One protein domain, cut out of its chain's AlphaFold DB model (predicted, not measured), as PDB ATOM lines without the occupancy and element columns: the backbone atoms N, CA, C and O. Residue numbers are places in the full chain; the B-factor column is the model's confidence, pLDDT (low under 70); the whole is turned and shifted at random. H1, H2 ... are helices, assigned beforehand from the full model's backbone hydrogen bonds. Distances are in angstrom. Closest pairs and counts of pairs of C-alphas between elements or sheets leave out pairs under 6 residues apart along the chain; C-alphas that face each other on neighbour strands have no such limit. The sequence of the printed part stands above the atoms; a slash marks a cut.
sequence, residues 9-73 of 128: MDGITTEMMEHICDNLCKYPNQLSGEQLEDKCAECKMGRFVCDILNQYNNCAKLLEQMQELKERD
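AT A GLANCE: This is residues 9 to 73 of the 128 residues of an uncharacterized protein of Ruminococcus gnavus (UniProt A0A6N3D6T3). One long helix, H3, makes the length of the model, with the shorter H1 side by side with its first part and the small helix H2 beyond its beginning. Residues 56 to 73 of H3 stick out as a free arm. The printed part has 65 residues with three named helices, in the order H1, H2, H3, and no named strand: all helix. It is extended, with a radius of gyration of the C-alphas of 18.6 A, and spans 62 by 20 by 12 A.

HOW THE PARTS SIT: H3, residues 45 to 73, touches H1, residues 9 to 23, with residues 45 to 52 alone. The closest C-alphas, those of Met 16 and Phe 48, are 6.4 A apart. The two run opposite ways at a shallow tilt of 7 degrees. H2, residues 33 to 41, is apart from H3, and only just apart from H1, at 8.1 A. In H1, H2 and H3 every O i to N i+4 pair is within hydrogen-bond range.

IN THESE COORDINATES: H3 is 42.2 A long and ends at C-alpha 73 (456.539, 22.466, 650.307). H1, 20.8 A, begins at C-alpha 9 (485.182, 30.952, 641.678). H2 measures 12.4 A.

THE WHOLE: The C-alphas farthest apart, of Ser 32 and Asp 73, are 62.3 A apart. The printed part has no cut. The link H1 to H2 is short and H2 to H3 tight. Residues 27 to 30 have pLDDT under 70.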
ATOM      1  N   MET A   9     484.860  29.646 642.270       89.94
ATOM      2  CA  MET A   9     485.182  30.952 641.678       89.94
ATOM      3  C   MET A   9     486.618  31.396 641.992       89.94
ATOM      4  O   MET A   9     487.280  31.975 641.127       89.94
ATOM      5  N   ASP A  10     487.121  31.096 643.193       92.38
ATOM      6  CA  ASP A  10     488.512  31.381 643.570       92.38
ATOM      7  C   ASP A  10     489.481  30.571 642.698       92.38
ATOM      8  O   ASP A  10     490.477  31.110 642.216       92.38
ATOM      9  N   GLY A  11     489.143  29.313 642.394       90.62
ATOM     10  CA  GLY A  11     489.920  28.472 641.481       90.62
ATOM     11  C   GLY A  11     490.034  29.065 640.071       90.62
ATOM     12  O   GLY A  11     491.135  29.198 639.540       90.62
ATOM     13  N   ILE A  12     488.914  29.492 639.481       90.81
ATOM     14  CA  ILE A  12     488.912  30.088 638.132       90.81
ATOM     15  C   ILE A  12     489.658  31.409 638.090       90.81
ATOM     16  O   ILE A  12     490.427  31.659 637.166       90.81
ATOM     17  N   THR A  13     489.408  32.282 639.063       90.38
ATOM     18  CA  THR A  13     490.040  33.604 639.088       90.38
ATOM     19  C   THR A  13     491.544  33.494 639.313       90.38
ATOM     20  O   THR A  13     492.292  34.242 638.685       90.38
ATOM     21  N   THR A  14     491.990  32.518 640.106       93.81
ATOM     22  CA  THR A  14     493.411  32.194 640.275       93.81
ATOM     23  C   THR A  14     494.028  31.725 638.959       93.81
ATOM     24  O   THR A  14     494.976  32.351 638.490       93.81
ATOM     25  N   GLU A  15     493.453  30.714 638.294       92.12
ATOM     26  CA  GLU A  15     493.969  30.211 637.006       92.12
ATOM     27  C   GLU A  15     493.978  31.316 635.930       92.12
ATOM     28  O   GLU A  15     494.917  31.442 635.141       92.12
ATOM     29  N   MET A  16     492.955  32.175 635.925       91.50
ATOM     30  CA  MET A  16     492.873  33.321 635.023       91.50
ATOM     31  C   MET A  16     493.987  34.340 635.292       91.50
ATOM     32  O   MET A  16     494.622  34.811 634.345       91.50
ATOM     33  N   MET A  17     494.245  34.687 636.557       90.31
ATOM     34  CA  MET A  17     495.314  35.623 636.925       90.31
ATOM     35  C   MET A  17     496.696  35.062 636.600       90.31
ATOM     36  O   MET A  17     497.524  35.792 636.057       90.31
ATOM     37  N   GLU A  18     496.937  33.780 636.865       90.44
ATOM     38  CA  GLU A  18     498.176  33.100 636.475       90.44
ATOM     39  C   GLU A  18     498.363  33.147 634.956       90.44
ATOM     40  O   GLU A  18     499.415  33.567 634.471       90.44
ATOM     41  N   HIS A  19     497.314  32.847 634.181       87.50
ATOM     42  CA  HIS A  19     497.370  32.943 632.725       87.50
ATOM     43  C   HIS A  19     497.726  34.357 632.250       87.50
ATOM     44  O   HIS A  19     498.591  34.498 631.382       87.50
ATOM     45  N   ILE A  20     497.098  35.395 632.816       85.31
ATOM     46  CA  ILE A  20     497.386  36.800 632.494       85.31
ATOM     47  C   ILE A  20     498.850  37.134 632.805       85.31
ATOM     48  O   ILE A  20     499.552  37.674 631.946       85.31
ATOM     49  N   CYS A  21     499.321  36.806 634.008       84.75
ATOM     50  CA  CYS A  21     500.680  37.097 634.455       84.75
ATOM     51  C   CYS A  21     501.731  36.410 633.575       84.75
ATOM     52  O   CYS A  21     502.668  37.063 633.110       84.75
ATOM     53  N   ASP A  22     501.538  35.124 633.287       83.19
ATOM     54  CA  ASP A  22     502.520  34.310 632.575       83.19
ATOM     55  C   ASP A  22     502.531  34.561 631.064       83.19
ATOM     56  O   ASP A  22     503.580  34.440 630.424       83.19
ATOM     57  N   ASN A  23     501.381  34.913 630.475       78.06
ATOM     58  CA  ASN A  23     501.213  34.937 629.019       78.06
ATOM     59  C   ASN A  23     500.980  36.326 628.423       78.06
ATOM     60  O   ASN A  23     501.292  36.506 627.248       78.06
ATOM     61  N   LEU A  24     500.443  37.284 629.184       75.69
ATOM     62  CA  LEU A  24     500.066  38.606 628.668       75.69
ATOM     63  C   LEU A  24     500.943  39.717 629.261       75.69
ATOM     64  O   LEU A  24     501.597  40.453 628.523       75.69
ATOM     65  N   CYS A  25     501.032  39.805 630.590       76.06
ATOM     66  CA  CYS A  25     501.740  40.891 631.283       76.06
ATOM     67  C   CYS A  25     503.266  40.876 631.097       76.06
ATOM     68  O   CYS A  25     503.930  41.872 631.380       76.06
ATOM     69  N   LYS A  26     503.841  39.770 630.615       72.81
ATOM     70  CA  LYS A  26     505.291  39.605 630.441       72.81
ATOM     71  C   LYS A  26     505.875  40.384 629.251       72.81
ATOM     72  O   LYS A  26     507.078  40.634 629.228       72.81
ATOM     73  N   TYR A  27     505.052  40.788 628.281       67.75
ATOM     74  CA  TYR A  27     505.521  41.243 626.964       67.75
ATOM     75  C   TYR A  27     505.227  42.694 626.530       67.75
ATOM     76  O   TYR A  27     505.429  42.974 625.347       67.75
ATOM     77  N   PRO A  28     504.796  43.650 627.379       60.31
ATOM     78  CA  PRO A  28     504.137  44.871 626.899       60.31
ATOM     79  C   PRO A  28     504.989  45.787 626.000       60.31
ATOM     80  O   PRO A  28     504.435  46.670 625.362       60.31
ATOM     81  N   ASN A  29     506.303  45.557 625.883       64.50
ATOM     82  CA  ASN A  29     507.199  46.301 624.987       64.50
ATOM     83  C   ASN A  29     508.067  45.404 624.079       64.50
ATOM     84  O   ASN A  29     509.045  45.882 623.508       64.50
ATOM     85  N   GLN A  30     507.784  44.099 624.000       68.44
ATOM     86  CA  GLN A  30     508.646  43.114 623.320       68.44
ATOM     87  C   GLN A  30     508.041  42.526 622.041       68.44
ATOM     88  O   GLN A  30     508.741  41.816 621.323       68.44
ATOM     89  N   LEU A  31     506.767  42.798 621.759       74.56
ATOM     90  CA  LEU A  31     506.030  42.213 620.641       74.56
ATOM     91  C   LEU A  31     505.523  43.308 619.700       74.56
ATOM     92  O   LEU A  31     505.091  44.371 620.150       74.56
ATOM     93  N   SER A  32     505.584  43.049 618.393       79.06
ATOM     94  CA  SER A  32     504.930  43.882 617.381       79.06
ATOM     95  C   SER A  32     503.404  43.703 617.420       79.06
ATOM     96  O   SER A  32     502.894  42.777 618.050       79.06
ATOM     97  N   GLY A  33     502.661  44.571 616.723       79.12
ATOM     98  CA  GLY A  33     501.197  44.468 616.635       79.12
ATOM     99  C   GLY A  33     500.705  43.108 616.122       79.12
ATOM    100  O   GLY A  33     499.810  42.527 616.719       79.12
ATOM    101  N   GLU A  34     501.352  42.557 615.091       81.69
ATOM    102  CA  GLU A  34     501.021  41.242 614.516       81.69
ATOM    103  C   GLU A  34     501.251  40.099 615.524       81.69
ATOM    104  O   GLU A  34     500.391  39.250 615.728       81.69
ATOM    105  N   GLN A  35     502.363  40.138 616.267       80.88
ATOM    106  CA  GLN A  35     502.659  39.135 617.299       80.88
ATOM    107  C   GLN A  35     501.710  39.220 618.503       80.88
ATOM    108  O   GLN A  35     501.478  38.224 619.191       80.88
ATOM    109  N   LEU A  36     501.184  40.413 618.791       77.00
ATOM    110  CA  LEU A  36     500.166  40.601 619.820       77.00
ATOM    111  C   LEU A  36     498.819  40.019 619.386       77.00
ATOM    112  O   LEU A  36     498.137  39.434 620.226       77.00
ATOM    113  N   GLU A  37     498.446  40.142 618.111       79.31
ATOM    114  CA  GLU A  37     497.225  39.533 617.571       79.31
ATOM    115  C   GLU A  37     497.279  38.004 617.659       79.31
ATOM    116  O   GLU A  37     496.350  37.407 618.205       79.31
ATOM    117  N   ASP A  38     498.391  37.384 617.258       81.75
ATOM    118  CA  ASP A  38     498.601  35.936 617.399       81.75
ATOM    119  C   ASP A  38     498.505  35.495 618.867       81.75
ATOM    120  O   ASP A  38     497.812  34.533 619.213       81.75
ATOM    121  N   LYS A  39     499.143  36.244 619.777       78.38
ATOM    122  CA  LYS A  39     499.108  35.930 621.209       78.38
ATOM    123  C   LYS A  39     497.709  36.083 621.809       78.38
ATOM    124  O   LYS A  39     497.332  35.306 622.689       78.38
ATOM    125  N   CYS A  40     496.943  37.070 621.349       78.38
ATOM    126  CA  CYS A  40     495.549  37.256 621.741       78.38
ATOM    127  C   CYS A  40     494.646  36.153 621.178       78.38
ATOM    128  O   CYS A  40     493.753  35.700 621.891       78.38
ATOM    129  N   ALA A  41     494.889  35.682 619.953       81.62
ATOM    130  CA  ALA A  41     494.135  34.586 619.346       81.62
ATOM    131  C   ALA A  41     494.309  33.263 620.113       81.62
ATOM    132  O   ALA A  41     493.364  32.485 620.240       81.62
ATOM    133  N   GLU A  42     495.490  33.032 620.687       80.69
ATOM    134  CA  GLU A  42     495.774  31.882 621.555       80.69
ATOM    135  C   GLU A  42     495.357  32.089 623.025       80.69
ATOM    136  O   GLU A  42     495.481  31.176 623.852       80.69
ATOM    137  N   CYS A  43     494.896  33.286 623.395       79.25
ATOM    138  CA  CYS A  43     494.593  33.610 624.781       79.25
ATOM    139  C   CYS A  43     493.370  32.829 625.279       79.25
ATOM    140  O   CYS A  43     492.299  32.820 624.674       79.25
ATOM    141  N   LYS A  44     493.497  32.221 626.462       86.31
ATOM    142  CA  LYS A  44     492.429  31.426 627.087       86.31
ATOM    143  C   LYS A  44     491.359  32.285 627.772       86.31
ATOM    144  O   LYS A  44     490.492  31.739 628.448       86.31
ATOM    145  N   MET A  45     491.376  33.610 627.590       87.38
ATOM    146  CA  MET A  45     490.457  34.531 628.268       87.38
ATOM    147  C   MET A  45     488.988  34.211 627.987       87.38
ATOM    148  O   MET A  45     488.172  34.210 628.905       87.38
ATOM    149  N   GLY A  46     488.660  33.863 626.738       87.50
ATOM    150  CA  GLY A  46     487.297  33.480 626.363       87.50
ATOM    151  C   GLY A  46     486.773  32.287 627.168       87.50
ATOM    152  O   GLY A  46     485.613  32.283 627.562       87.50
ATOM    153  N   ARG A  47     487.637  31.313 627.488       91.88
ATOM    154  CA  ARG A  47     487.268  30.169 628.330       91.88
ATOM    155  C   ARG A  47     486.936  30.610 629.754       91.88
ATOM    156  O   ARG A  47     485.871  30.254 630.240       91.88
ATOM    157  N   PHE A  48     487.792  31.413 630.386       91.25
ATOM    158  CA  PHE A  48     487.551  31.889 631.754       91.25
ATOM    159  C   PHE A  48     486.258  32.704 631.856       91.25
ATOM    160  O   PHE A  48     485.471  32.501 632.779       91.25
ATOM    161  N   VAL A  49     485.991  33.571 630.874       91.50
ATOM    162  CA  VAL A  49     484.730  34.326 630.799       91.50
ATOM    163  C   VAL A  49     483.533  33.382 630.663       91.50
ATOM    164  O   VAL A  49     482.557  33.532 631.397       91.50
ATOM    165  N   CYS A  50     483.603  32.392 629.769       94.19
ATOM    166  CA  CYS A  50     482.551  31.388 629.620       94.19
ATOM    167  C   CYS A  50     482.312  30.602 630.914       94.19
ATOM    168  O   CYS A  50     481.160  30.414 631.295       94.19
ATOM    169  N   ASP A  51     483.368  30.168 631.600       93.94
ATOM    170  CA  ASP A  51     483.258  29.392 632.835       93.94
ATOM    171  C   ASP A  51     482.580  30.225 633.940       93.94
ATOM    172  O   ASP A  51     481.610  29.766 634.548       93.94
ATOM    173  N   ILE A  52     482.980  31.492 634.119       93.25
ATOM    174  CA  ILE A  52     482.331  32.424 635.058       93.25
ATOM    175  C   ILE A  52     480.840  32.582 634.734       93.25
ATOM    176  O   ILE A  52     479.990  32.424 635.612       93.25
ATOM    177  N   LEU A  53     480.497  32.878 633.477       93.94
ATOM    178  CA  LEU A  53     479.103  33.078 633.070       93.94
ATOM    179  C   LEU A  53     478.268  31.806 633.249       93.94
ATOM    180  O   LEU A  53     477.125  31.870 633.705       93.94
ATOM    181  N   ASN A  54     478.835  30.641 632.941       93.44
ATOM    182  CA  ASN A  54     478.170  29.358 633.134       93.44
ATOM    183  C   ASN A  54     477.874  29.080 634.607       93.44
ATOM    184  O   ASN A  54     476.807  28.552 634.916       93.44
ATOM    185  N   GLN A  55     478.753  29.484 635.520       91.06
ATOM    186  CA  GLN A  55     478.488  29.354 636.948       91.06
ATOM    187  C   GLN A  55     477.321  30.209 637.405       91.06
ATOM    188  O   GLN A  55     476.446  29.706 638.106       91.06
ATOM    189  N   TYR A  56     477.255  31.466 636.966       90.81
ATOM    190  CA  TYR A  56     476.099  32.315 637.248       90.81
ATOM    191  C   TYR A  56     474.806  31.708 636.698       90.81
ATOM    192  O   TYR A  56     473.808  31.646 637.415       90.81
ATOM    193  N   ASN A  57     474.833  31.191 635.467       92.94
ATOM    194  CA  ASN A  57     473.682  30.516 634.866       92.94
ATOM    195  C   ASN A  57     473.256  29.273 635.664       92.94
ATOM    196  O   ASN A  57     472.064  29.032 635.843       92.94
ATOM    197  N   ASN A  58     474.210  28.487 636.164       93.00
ATOM    198  CA  ASN A  58     473.925  27.316 636.992       93.00
ATOM    199  C   ASN A  58     473.341  27.710 638.352       93.00
ATOM    200  O   ASN A  58     472.364  27.106 638.790       93.00
ATOM    201  N   CYS A  59     473.886  28.746 638.996       91.56
ATOM    202  CA  CYS A  59     473.335  29.284 640.238       91.56
ATOM    203  C   CYS A  59     471.905  29.804 640.049       91.56
ATOM    204  O   CYS A  59     471.056  29.542 640.896       91.56
ATOM    205  N   ALA A  60     471.620  30.495 638.942       94.06
ATOM    206  CA  ALA A  60     470.277  30.975 638.627       94.06
ATOM    207  C   ALA A  60     469.280  29.815 638.472       94.06
ATOM    208  O   ALA A  60     468.239  29.815 639.124       94.06
ATOM    209  N   LYS A  61     469.640  28.774 637.707       95.00
ATOM    210  CA  LYS A  61     468.812  27.564 637.553       95.00
ATOM    211  C   LYS A  61     468.556  26.855 638.880       95.00
ATOM    212  O   LYS A  61     467.440  26.419 639.143       95.00
ATOM    213  N   LEU A  62     469.585  26.731 639.721       95.44
ATOM    214  CA  LEU A  62     469.437  26.114 641.038       95.44
ATOM    215  C   LEU A  62     468.490  26.932 641.925       95.44
ATOM    216  O   LEU A  62     467.651  26.361 642.618       95.44
ATOM    217  N   LEU A  63     468.595  28.262 641.884       95.75
ATOM    218  CA  LEU A  63     467.712  29.148 642.634       95.75
ATOM    219  C   LEU A  63     466.249  29.002 642.194       95.75
ATOM    220  O   LEU A  63     465.377  28.925 643.056       95.75
ATOM    221  N   GLU A  64     465.982  28.918 640.890       95.44
ATOM    222  CA  GLU A  64     464.639  28.659 640.349       95.44
ATOM    223  C   GLU A  64     464.078  27.324 640.866       95.44
ATOM    224  O   GLU A  64     462.986  27.287 641.431       95.44
ATOM    225  N   GLN A  65     464.860  26.241 640.794       95.06
ATOM    226  CA  GLN A  65     464.455  24.928 641.315       95.06
ATOM    227  C   GLN A  65     464.165  24.955 642.822       95.06
ATOM    228  O   GLN A  65     463.199  24.351 643.291       95.06
ATOM    229  N   MET A  66     464.985  25.667 643.598       96.06
ATOM    230  CA  MET A  66     464.766  25.839 645.034       96.06
ATOM    231  C   MET A  66     463.489  26.629 645.330       96.06
ATOM    232  O   MET A  66     462.801  26.317 646.301       96.06
ATOM    233  N   GLN A  67     463.161  27.637 644.521       95.56
ATOM    234  CA  GLN A  67     461.916  28.395 644.660       95.56
ATOM    235  C   GLN A  67     460.695  27.520 644.364       95.56
ATOM    236  O   GLN A  67     459.761  27.518 645.163       95.56
ATOM    237  N   GLU A  68     460.718  26.731 643.288       93.25
ATOM    238  CA  GLU A  68     459.638  25.791 642.958       93.25
ATOM    239  C   GLU A  68     459.429  24.737 644.054       93.25
ATOM    240  O   GLU A  68     458.297  24.434 644.432       93.25
ATOM    241  N   LEU A  69     460.520  24.180 644.591       94.31
ATOM    242  CA  LEU A  69     460.466  23.241 645.715       94.31
ATOM    243  C   LEU A  69     459.880  23.901 646.962       94.31
ATOM    244  O   LEU A  69     458.954  23.360 647.556       94.31
ATOM    245  N   LYS A  70     460.365  25.094 647.315       95.06
ATOM    246  CA  LYS A  70     459.855  25.853 648.460       95.06
ATOM    247  C   LYS A  70     458.361  26.147 648.329       95.06
ATOM    248  O   LYS A  70     457.638  26.036 649.314       95.06
ATOM    249  N   GLU A  71     457.901  26.530 647.143       93.25
ATOM    250  CA  GLU A  71     456.493  26.837 646.883       93.25
ATOM    251  C   GLU A  71     455.603  25.600 647.051       93.25
ATOM    252  O   GLU A  71     454.548  25.673 647.677       93.25
ATOM    253  N   ARG A  72     456.061  24.453 646.541       93.12
ATOM    254  CA  ARG A  72     455.387  23.159 646.686       93.12
ATOM    255  C   ARG A  72     455.358  22.666 648.136       93.12
ATOM    256  O   ARG A  72     454.346  22.107 648.548       93.12
ATOM    257  N   ASP A  73     456.426  22.887 648.901       93.62
ATOM    258  CA  ASP A  73     456.539  22.466 650.307       93.62
ATOM    259  C   ASP A  73     455.838  23.422 651.284       93.62
ATOM    260  O   ASP A  73     455.552  23.052 652.429       93.62
TER     261      ASP A  73